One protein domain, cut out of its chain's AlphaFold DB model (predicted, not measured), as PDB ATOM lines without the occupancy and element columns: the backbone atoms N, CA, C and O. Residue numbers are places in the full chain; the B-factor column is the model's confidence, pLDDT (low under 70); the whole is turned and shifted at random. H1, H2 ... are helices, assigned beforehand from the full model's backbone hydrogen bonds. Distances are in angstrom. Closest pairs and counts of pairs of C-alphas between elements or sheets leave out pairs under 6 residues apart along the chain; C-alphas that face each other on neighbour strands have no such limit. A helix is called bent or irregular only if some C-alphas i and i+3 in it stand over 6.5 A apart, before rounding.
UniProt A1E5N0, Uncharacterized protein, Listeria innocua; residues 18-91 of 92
ATOM      1  N   ALA A  18     -35.486  67.114   4.845       92.06
ATOM      2  CA  ALA A  18     -34.845  68.081   5.734       92.06
ATOM      3  C   ALA A  18     -35.870  68.745   6.672       92.06
ATOM      4  O   ALA A  18     -35.609  68.953   7.858       92.06
ATOM      5  N   LEU A  19     -37.068  69.035   6.157       92.38
ATOM      6  CA  LEU A  19     -38.176  69.567   6.948       92.38
ATOM      7  C   LEU A  19     -38.708  68.546   7.957       92.38
ATOM      8  O   LEU A  19     -39.052  68.928   9.076       92.38
ATOM      9  N   LEU A  20     -38.744  67.263   7.594       92.69
ATOM     10  CA  LEU A  20     -39.136  66.179   8.490       92.69
ATOM     11  C   LEU A  20     -38.145  66.038   9.649       92.69
ATOM     12  O   LEU A  20     -38.561  65.954  10.804       92.69
ATOM     13  N   GLN A  21     -36.845  66.097   9.355       92.69
ATOM     14  CA  GLN A  21     -35.797  66.076  10.374       92.69
ATOM     15  C   GLN A  21     -35.895  67.294  11.300       92.69
ATOM     16  O   GLN A  21     -35.873  67.157  12.523       92.69
ATOM     17  N   ARG A  22     -36.115  68.485  10.736       92.19
ATOM     18  CA  ARG A  22     -36.359  69.692  11.532       92.19
ATOM     19  C   ARG A  22     -37.579  69.530  12.435       92.19
ATOM     20  O   ARG A  22     -37.509  69.871  13.609       92.19
ATOM     21  N   ALA A  23     -38.684  68.993  11.917       91.81
ATOM     22  CA  ALA A  23     -39.876  68.738  12.717       91.81
ATOM     23  C   ALA A  23     -39.579  67.761  13.868       91.81
ATOM     24  O   ALA A  23     -39.960  68.042  14.999       91.81
ATOM     25  N   LYS A  24     -38.839  66.673  13.619       91.44
ATOM     26  CA  LYS A  24     -38.406  65.721  14.659       91.44
ATOM     27  C   LYS A  24     -37.670  66.415  15.813       91.44
ATOM     28  O   LYS A  24     -37.938  66.111  16.972       91.44
ATOM     29  N   GLU A  25     -36.781  67.355  15.503       91.50
ATOM     30  CA  GLU A  25     -35.925  68.030  16.486       91.50
ATOM     31  C   GLU A  25     -36.620  69.194  17.206       91.50
ATOM     32  O   GLU A  25     -36.466  69.360  18.415       91.50
ATOM     33  N   THR A  26     -37.399  70.006  16.485       90.44
ATOM     34  CA  THR A  26     -37.943  71.260  17.032       90.44
ATOM     35  C   THR A  26     -39.369  71.138  17.557       90.44
ATOM     36  O   THR A  26     -39.794  71.972  18.347       90.44
ATOM     37  N   LEU A  27     -40.138  70.117  17.157       89.44
ATOM     38  CA  LEU A  27     -41.564  70.039  17.497       89.44
ATOM     39  C   LEU A  27     -41.805  70.105  19.006       89.44
ATOM     40  O   LEU A  27     -42.727  70.784  19.432       89.44
ATOM     41  N   GLN A  28     -40.981  69.485  19.846       84.12
ATOM     42  CA  GLN A  28     -41.231  69.500  21.292       84.12
ATOM     43  C   GLN A  28     -41.110  70.888  21.943       84.12
ATOM     44  O   GLN A  28     -41.871  71.183  22.867       84.12
ATOM     45  N   SER A  29     -40.213  71.746  21.450       87.38
ATOM     46  CA  SER A  29     -39.977  73.094  21.989       87.38
ATOM     47  C   SER A  29     -40.885  74.171  21.384       87.38
ATOM     48  O   SER A  29     -40.908  75.305  21.859       87.38
ATOM     49  N   GLU A  30     -41.651  73.826  20.353       89.00
ATOM     50  CA  GLU A  30     -42.492  74.757  19.611       89.00
ATOM     51  C   GLU A  30     -43.840  75.058  20.285       89.00
ATOM     52  O   GLU A  30     -44.347  74.331  21.144       89.00
ATOM     53  N   SER A  31     -44.476  76.146  19.843       86.75
ATOM     54  CA  SER A  31     -45.802  76.525  20.342       86.75
ATOM     55  C   SER A  31     -46.875  75.497  19.970       86.75
ATOM     56  O   SER A  31     -46.823  74.872  18.913       86.75
ATOM     57  N   ASN A  32     -47.916  75.373  20.797       84.56
ATOM     58  CA  ASN A  32     -49.043  74.451  20.602       84.56
ATOM     59  C   ASN A  32     -49.557  74.366  19.152       84.56
ATOM     60  O   ASN A  32     -49.696  73.274  18.599       84.56
ATOM     61  N   ARG A  33     -49.800  75.513  18.514       82.62
ATOM     62  CA  ARG A  33     -50.291  75.563  17.133       82.62
ATOM     63  C   ARG A  33     -49.254  75.047  16.132       82.62
ATOM     64  O   ARG A  33     -49.617  74.298  15.231       82.62
ATOM     65  N   THR A  34     -47.980  75.401  16.308       87.88
ATOM     66  CA  THR A  34     -46.890  74.887  15.467       87.88
ATOM     67  C   THR A  34     -46.717  73.381  15.646       87.88
ATOM     68  O   THR A  34     -46.637  72.677  14.644       87.88
ATOM     69  N   ARG A  35     -46.767  72.865  16.882       88.75
ATOM     70  CA  ARG A  35     -46.693  71.420  17.162       88.75
ATOM     71  C   ARG A  35     -47.776  70.640  16.444       88.75
ATOM     72  O   ARG A  35     -47.500  69.601  15.857       88.75
ATOM     73  N   TYR A  36     -48.999  71.168  16.448       87.25
ATOM     74  CA  TYR A  36     -50.111  70.564  15.728       87.25
ATOM     75  C   TYR A  36     -49.850  70.510  14.215       87.25
ATOM     76  O   TYR A  36     -50.004  69.454  13.604       87.25
ATOM     77  N   SER A  37     -49.399  71.616  13.611       88.94
ATOM     78  CA  SER A  37     -49.079  71.654  12.179       88.94
ATOM     79  C   SER A  37     -47.882  70.771  11.806       88.94
ATOM     80  O   SER A  37     -47.941  70.090  10.789       88.94
ATOM     81  N   MET A  38     -46.823  70.739  12.620       91.31
ATOM     82  CA  MET A  38     -45.660  69.867  12.405       91.31
ATOM     83  C   MET A  38     -46.031  68.386  12.535       91.31
ATOM     84  O   MET A  38     -45.609  67.578  11.716       91.31
ATOM     85  N   ASN A  39     -46.863  68.026  13.519       90.44
ATOM     86  CA  ASN A  39     -47.371  66.661  13.659       90.44
ATOM     87  C   ASN A  39     -48.204  66.255  12.434       90.44
ATOM     88  O   ASN A  39     -48.048  65.154  11.916       90.44
ATOM     89  N   GLY A  40     -49.034  67.172  11.924       90.31
ATOM     90  CA  GLY A  40     -49.738  66.988  10.654       90.31
ATOM     91  C   GLY A  40     -48.781  66.758   9.480       90.31
ATOM     92  O   GLY A  40     -48.987  65.830   8.709       90.31
ATOM     93  N   PHE A  41     -47.699  67.535   9.386       92.56
ATOM     94  CA  PHE A  41     -46.681  67.368   8.347       92.56
ATOM     95  C   PHE A  41     -45.989  65.999   8.402       92.56
ATOM     96  O   PHE A  41     -45.884  65.339   7.369       92.56
ATOM     97  N   ILE A  42     -45.591  65.529   9.592       92.88
ATOM     98  CA  ILE A  42     -45.012  64.185   9.788       92.88
ATOM     99  C   ILE A  42     -45.982  63.106   9.287       92.88
ATOM    100  O   ILE A  42     -45.587  62.211   8.542       92.88
ATOM    101  N   ILE A  43     -47.266  63.225   9.642       91.81
ATOM    102  CA  ILE A  43     -48.316  62.305   9.192       91.81
ATOM    103  C   ILE A  43     -48.439  62.315   7.667       91.81
ATOM    104  O   ILE A  43     -48.424  61.258   7.043       91.81
ATOM    105  N   THR A  44     -48.528  63.496   7.053       91.56
ATOM    106  CA  THR A  44     -48.623  63.643   5.596       91.56
ATOM    107  C   THR A  44     -47.420  63.008   4.894       91.56
ATOM    108  O   THR A  44     -47.611  62.257   3.940       91.56
ATOM    109  N   CYS A  45     -46.199  63.237   5.389       92.38
ATOM    110  CA  CYS A  45     -44.994  62.600   4.852       92.38
ATOM    111  C   CYS A  45     -45.111  61.074   4.894       92.38
ATOM    112  O   CYS A  45     -44.869  60.416   3.888       92.38
ATOM    113  N   GLY A  46     -45.543  60.523   6.033       90.62
ATOM    114  CA  GLY A  46     -45.665  59.081   6.220       90.62
ATOM    115  C   GLY A  46     -46.773  58.413   5.403       90.62
ATOM    116  O   GLY A  46     -46.701  57.209   5.162       90.62
ATOM    117  N   ILE A  47     -47.796  59.165   4.990       90.88
ATOM    118  CA  ILE A  47     -48.915  58.650   4.188       90.88
ATOM    119  C   ILE A  47     -48.615  58.724   2.694       90.88
ATOM    120  O   ILE A  47     -48.872  57.757   1.987       90.88
ATOM    121  N   TYR A  48     -48.123  59.872   2.221       88.69
ATOM    122  CA  TYR A  48     -48.058  60.172   0.788       88.69
ATOM    123  C   TYR A  48     -46.685  59.938   0.157       88.69
ATOM    124  O   TYR A  48     -46.612  59.783  -1.058       88.69
ATOM    125  N   LYS A  49     -45.597  59.922   0.942       87.38
ATOM    126  CA  LYS A  49     -44.251  59.634   0.430       87.38
ATOM    127  C   LYS A  49     -43.740  58.315   0.977       87.38
ATOM    128  O   LYS A  49     -43.298  58.242   2.121       87.38
ATOM    129  N   ASP A  50     -43.722  57.303   0.119       87.31
ATOM    130  CA  ASP A  50     -43.213  55.978   0.465       87.31
ATOM    131  C   ASP A  50     -41.738  56.032   0.888       87.31
ATOM    132  O   ASP A  50     -41.384  55.476   1.926       87.31
ATOM    133  N   ASP A  51     -40.918  56.820   0.184       89.25
ATOM    134  CA  ASP A  51     -39.493  57.022   0.498       89.25
ATOM    135  C   ASP A  51     -39.252  57.678   1.869       89.25
ATOM    136  O   ASP A  51     -38.197  57.509   2.483       89.25
ATOM    137  N   LEU A  52     -40.227  58.447   2.367       90.19
ATOM    138  CA  LEU A  52     -40.157  59.105   3.674       90.19
ATOM    139  C   LEU A  52     -40.976  58.383   4.739       90.19
ATOM    140  O   LEU A  52     -40.990  58.833   5.883       90.19
ATOM    141  N   HIS A  53     -41.636  57.276   4.403       91.12
ATOM    142  CA  HIS A  53     -42.537  56.587   5.313       91.12
ATOM    143  C   HIS A  53     -41.832  56.136   6.592       91.12
ATOM    144  O   HIS A  53     -42.258  56.471   7.699       91.12
ATOM    145  N   GLU A  54     -40.723  55.415   6.443       91.00
ATOM    146  CA  GLU A  54     -39.957  54.907   7.581       91.00
ATOM    147  C   GLU A  54     -39.381  56.053   8.416       91.00
ATOM    148  O   GLU A  54     -39.518  56.056   9.642       91.00
ATOM    149  N   LYS A  55     -38.838  57.083   7.752       92.38
ATOM    150  CA  LYS A  55     -38.312  58.291   8.404       92.38
ATOM    151  C   LYS A  55     -39.404  59.036   9.173       92.38
ATOM    152  O   LYS A  55     -39.157  59.542  10.264       92.38
ATOM    153  N   ALA A  56     -40.624  59.086   8.642       92.75
ATOM    154  CA  ALA A  56     -41.758  59.742   9.286       92.75
ATOM    155  C   ALA A  56     -42.233  58.969  10.519       92.75
ATOM    156  O   ALA A  56     -42.521  59.582  11.548       92.75
ATOM    157  N   ILE A  57     -42.257  57.634  10.457       91.44
ATOM    158  CA  ILE A  57     -42.533  56.791  11.627       91.44
ATOM    159  C   ILE A  57     -41.448  56.975  12.688       91.44
ATOM    160  O   ILE A  57     -41.764  57.106  13.870       91.44
ATOM    161  N   GLU A  58     -40.175  57.003  12.297       91.69
ATOM    162  CA  GLU A  58     -39.068  57.227  13.226       91.69
ATOM    163  C   GLU A  58     -39.154  58.613  13.881       91.69
ATOM    164  O   GLU A  58     -39.026  58.736  15.100       91.69
ATOM    165  N   ALA A  59     -39.447  59.652  13.096       91.62
ATOM    166  CA  ALA A  59     -39.684  60.997  13.599       91.62
ATOM    167  C   ALA A  59     -40.859  61.025  14.583       91.62
ATOM    168  O   ALA A  59     -40.720  61.560  15.681       91.62
ATOM    169  N   ALA A  60     -41.982  60.386  14.247       90.25
ATOM    170  CA  ALA A  60     -43.137  60.275  15.132       90.25
ATOM    171  C   ALA A  60     -42.805  59.538  16.444       90.25
ATOM    172  O   ALA A  60     -43.208  59.985  17.518       90.25
ATOM    173  N   LYS A  61     -42.021  58.451  16.385       89.12
ATOM    174  CA  LYS A  61     -41.532  57.721  17.568       89.12
ATOM    175  C   LYS A  61     -40.622  58.585  18.437       89.12
ATOM    176  O   LYS A  61     -40.788  58.604  19.652       89.12
ATOM    177  N   SER A  62     -39.686  59.300  17.817       88.69
ATOM    178  CA  SER A  62     -38.726  60.168  18.503       88.69
ATOM    179  C   SER A  62     -39.396  61.371  19.155       88.69
ATOM    180  O   SER A  62     -39.021  61.764  20.254       88.69
ATOM    181  N   VAL A  63     -40.383  61.959  18.480       86.62
ATOM    182  CA  VAL A  63     -41.196  63.036  19.040       86.62
ATOM    183  C   VAL A  63     -42.044  62.503  20.195       86.62
ATOM    184  O   VAL A  63     -42.188  63.178  21.211       86.62
ATOM    185  N   GLY A  64     -42.599  61.297  20.070       79.81
ATOM    186  CA  GLY A  64     -43.449  60.694  21.090       79.81
ATOM    187  C   GLY A  64     -44.811  61.386  21.203       79.81
ATOM    188  O   GLY A  64     -45.345  61.931  20.237       79.81
ATOM    189  N   LYS A  65     -45.420  61.359  22.397       74.25
ATOM    190  CA  LYS A  65     -46.752  61.948  22.609       74.25
ATOM    191  C   LYS A  65     -46.698  63.474  22.519       74.25
ATOM    192  O   LYS A  65     -46.252  64.149  23.444       74.25
ATOM    193  N   VAL A  66     -47.238  64.018  21.434       76.25
ATOM    194  CA  VAL A  66     -47.389  65.463  21.251       76.25
ATOM    195  C   VAL A  66     -48.571  65.961  22.079       76.25
ATOM    196  O   VAL A  66     -49.732  65.736  21.740       76.25
ATOM    197  N   HIS A  67     -48.286  66.666  23.173       67.50
ATOM    198  CA  HIS A  67     -49.320  67.306  23.978       67.50
ATOM    199  C   HIS A  67     -49.552  68.739  23.488       67.50
ATOM    200  O   HIS A  67     -48.752  69.630  23.757       67.50
ATOM    201  N   VAL A  68     -50.650  68.977  22.769       69.38
ATOM    202  CA  VAL A  68     -51.084  70.332  22.402       69.38
ATOM    203  C   VAL A  68     -52.257  70.722  23.280       69.38
ATOM    204  O   VAL A  68     -53.297  70.067  23.263       69.38
ATOM    205  N   ASN A  69     -52.109  71.819  24.020       66.69
ATOM    206  CA  ASN A  69     -53.218  72.386  24.771       66.69
ATOM    207  C   ASN A  69     -54.069  73.246  23.822       66.69
ATOM    208  O   ASN A  69     -53.693  74.369  23.478       66.69
ATOM    209  N   LEU A  70     -55.179  72.679  23.347       63.47
ATOM    210  CA  LEU A  70     -56.111  73.301  22.395       63.47
ATOM    211  C   LEU A  70     -57.230  74.103  23.101       63.47
ATOM    212  O   LEU A  70     -58.242  74.460  22.492       63.47
ATOM    213  N   GLY A  71     -57.060  74.428  24.389       66.44
ATOM    214  CA  GLY A  71     -58.041  75.178  25.177       66.44
ATOM    215  C   GLY A  71     -59.309  74.363  25.461       66.44
ATOM    216  O   GLY A  71     -59.238  73.160  25.684       66.44
ATOM    217  N   LYS A  72     -60.490  75.000  25.437       57.75
ATOM    218  CA  LYS A  72     -61.799  74.343  25.679       57.75
ATOM    219  C   LYS A  72     -62.268  73.420  24.543       57.75
ATOM    220  O   LYS A  72     -63.419  72.993  24.543       57.75
ATOM    221  N   THR A  73     -61.426  73.143  23.552       56.78
ATOM    222  CA  THR A  73     -61.802  72.277  22.435       56.78
ATOM    223  C   THR A  73     -61.347  70.848  22.701       56.78
ATOM    224  O   THR A  73     -60.203  70.597  23.065       56.78
ATOM    225  N   SER A  74     -62.246  69.889  22.490       54.50
ATOM    226  CA  SER A  74     -61.978  68.450  22.635       54.50
ATOM    227  C   SER A  74     -61.081  67.882  21.527       54.50
ATOM    228  O   SER A  74     -60.961  66.662  21.399       54.50
ATOM    229  N   CYS A  75     -60.499  68.739  20.681       57.84
ATOM    230  CA  CYS A  75     -59.629  68.326  19.594       57.84
ATOM    231  C   CYS A  75     -58.399  67.639  20.190       57.84
ATOM    232  O   CYS A  75     -57.625  68.237  20.929       57.84
ATOM    233  N   LYS A  76     -58.241  66.348  19.898       65.06
ATOM    234  CA  LYS A  76     -57.077  65.572  20.319       65.06
ATOM    235  C   LYS A  76     -56.015  65.666  19.242       65.06
ATOM    236  O   LYS A  76     -56.323  65.618  18.052       65.06
ATOM    237  N   VAL A  77     -54.764  65.772  19.668       69.88
ATOM    238  CA  VAL A  77     -53.638  65.630  18.751       69.88
ATOM    239  C   VAL A  77     -53.617  64.178  18.285       69.88
ATOM    240  O   VAL A  77     -53.608  63.284  19.137       69.88
ATOM    241  N   PRO A  78     -53.680  63.919  16.971       72.69
ATOM    242  CA  PRO A  78     -53.628  62.560  16.472       72.69
ATOM    243  C   PRO A  78     -52.256  61.958  16.774       72.69
ATOM    244  O   PRO A  78     -51.226  62.605  16.572       72.69
ATOM    245  N   ASP A  79     -52.256  60.714  17.246       83.88
ATOM    246  CA  ASP A  79     -51.040  59.912  17.329       83.88
ATOM    247  C   ASP A  79     -50.536  59.658  15.906       83.88
ATOM    248  O   ASP A  79     -51.238  59.037  15.101       83.88
ATOM    249  N   ALA A  80     -49.365  60.206  15.579       86.88
ATOM    250  CA  ALA A  80     -48.885  60.222  14.205       86.88
ATOM    251  C   ALA A  80     -48.663  58.812  13.648       86.88
ATOM    252  O   ALA A  80     -49.065  58.544  12.519       86.88
ATOM    253  N   ILE A  81     -48.112  57.899  14.452       87.75
ATOM    254  CA  ILE A  81     -47.851  56.510  14.050       87.75
ATOM    255  C   ILE A  81     -49.172  55.812  13.732       87.75
ATOM    256  O   ILE A  81     -49.371  55.338  12.615       87.75
ATOM    257  N   SER A  82     -50.116  55.825  14.683       87.38
ATOM    258  CA  SER A  82     -51.414  55.170  14.504       87.38
ATOM    259  C   SER A  82     -52.184  55.744  13.317       87.38
ATOM    260  O   SER A  82     -52.912  55.016  12.640       87.38
ATOM    261  N   TYR A  83     -52.051  57.045  13.057       89.06
ATOM    262  CA  TYR A  83     -52.722  57.687  11.934       89.06
ATOM    263  C   TYR A  83     -52.106  57.278  10.590       89.06
ATOM    264  O   TYR A  83     -52.854  56.924   9.681       89.06
ATOM    265  N   ILE A  84     -50.771  57.277  10.474       89.94
ATOM    266  CA  ILE A  84     -50.055  56.840   9.267       89.94
ATOM    267  C   ILE A  84     -50.410  55.387   8.932       89.94
ATOM    268  O   ILE A  84     -50.808  55.096   7.805       89.94
ATOM    269  N   GLU A  85     -50.326  54.487   9.914       88.06
ATOM    270  CA  GLU A  85     -50.636  53.064   9.730       88.06
ATOM    271  C   GLU A  85     -52.087  52.852   9.294       88.06
ATOM    272  O   GLU A  85     -52.349  52.142   8.325       88.06
ATOM    273  N   LYS A  86     -53.047  53.510   9.959       88.06
ATOM    274  CA  LYS A  86     -54.469  53.419   9.588       88.06
ATOM    275  C   LYS A  86     -54.745  53.956   8.194       88.06
ATOM    276  O   LYS A  86     -55.588  53.400   7.497       88.06
ATOM    277  N   ALA A  87     -54.099  55.053   7.814       87.50
ATOM    278  CA  ALA A  87     -54.280  55.655   6.504       87.50
ATOM    279  C   ALA A  87     -53.718  54.748   5.407       87.50
ATOM    280  O   ALA A  87     -54.442  54.446   4.465       87.50
ATOM    281  N   ARG A  88     -52.497  54.223   5.563       81.12
ATOM    282  CA  ARG A  88     -51.916  53.267   4.605       81.12
ATOM    283  C   ARG A  88     -52.698  51.959   4.523       81.12
ATOM    284  O   ARG A  88     -52.929  51.463   3.430       81.12
ATOM    285  N   ASN A  89     -53.184  51.444   5.651       82.00
ATOM    286  CA  ASN A  89     -53.986  50.221   5.661       82.00
ATOM    287  C   ASN A  89     -55.382  50.391   5.029       82.00
ATOM    288  O   ASN A  89     -56.053  49.405   4.767       82.00
ATOM    289  N   ARG A  90     -55.847  51.629   4.805       74.00
ATOM    290  CA  ARG A  90     -57.083  51.918   4.055       74.00
ATOM    291  C   ARG A  90     -56.864  52.083   2.551       74.00
ATOM    292  O   ARG A  90     -57.845  52.175   1.823       74.00
ATOM    293  N   VAL A  91     -55.613  52.221   2.118       57.41
ATOM    294  CA  VAL A  91     -55.244  52.468   0.714       57.41
ATOM    295  C   VAL A  91     -54.858  51.162  -0.007       57.41
ATOM    296  O   VAL A  91     -54.683  51.179  -1.221       57.41
TER     297      VAL A  91
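Overview. This is residues 18 to 91 of the 92 residues of an uncharacterized protein of Listeria innocua (UniProt A1E5N0). Four helices make an up-and-down bundle: H2 and H3 sit side by side in the middle, and H1 and H4 pack on opposite sides of that pair. A long loop, residues 64 to 79, swings out from the end of H3 and comes back to begin H4. The printed part has 74 residues with four named helices, in the order H1, H2, H3, H4, and no named strand; the class is all helix. The whole is compact, with a radius of gyration of the C-alphas of 11.8 A, and spans 35 by 27 by 15 A.

Along the chain. Begin with the longest helix, H2, residues 32 to 48: find C-alpha 32 at (-49.043, 74.451, 20.602), and from there it runs 24.4 A to C-alpha 48 at (-48.058, 60.172, 0.788). H3, residues 50 to 63, is 20.0 A long; it is irregular, with C-alphas 51 and 54 standing 7.4 A apart. Look back along the chain for H1, residues 18 to 29, which is 17.8 A long; it is irregular too, with C-alphas 25 and 28 standing 7.3 A apart. H4, residues 80 to 89, runs 14.1 A and ends at C-alpha 89, at (-53.986, 50.221, 5.661).

Arrangement. H2 and H3 are the hubs, touching three helices each. They form a helical hairpin, opposite ways at a shallow tilt of 33 degrees, only just short of steep; look at Gly 46 and His 53 for their closest C-alphas, 4.1 A apart. H1 and H2 form another helical hairpin, also opposite ways at 33 degrees, only just short of steep, and their closest C-alphas, those of Leu 27 and Arg 35, are 5.3 A apart. H1 touches H3 the same way at a shallow tilt of 16 degrees, closest at the C-alphas of Lys 24 and Ala 59, 5.0 A apart. On H4, look at Ala 80: its C-alpha is 5.5 A from that of Ile 43, the closest pair of H2 and H4, which touch and run the same way at a shallow tilt of 29 degrees. H3 touches H4 with residues 57 to 61 alone; the closest C-alphas, of Ala 60 and Ala 80, are 5.8 A apart, and this helical hairpin runs opposite ways at a shallow tilt of 29 degrees. H1 and H4 are apart. In H2 and H4 every O i to N i+4 pair is within hydrogen-bond range; in H1 it is 6 of 8 and in H3 8 of 10.

Size, cuts and confidence. The two C-alphas farthest apart are those of Asp 51 and Lys 72, at 37.8 A. The printed part has no cut. The links from H1 to H2 and from H2 to H3 are tight, while the link from H3 to H4 is long, with 16 residues. The mean pLDDT of the printed part is 84.0; look for values under 70 at residues 67 to 77 and at residue 91.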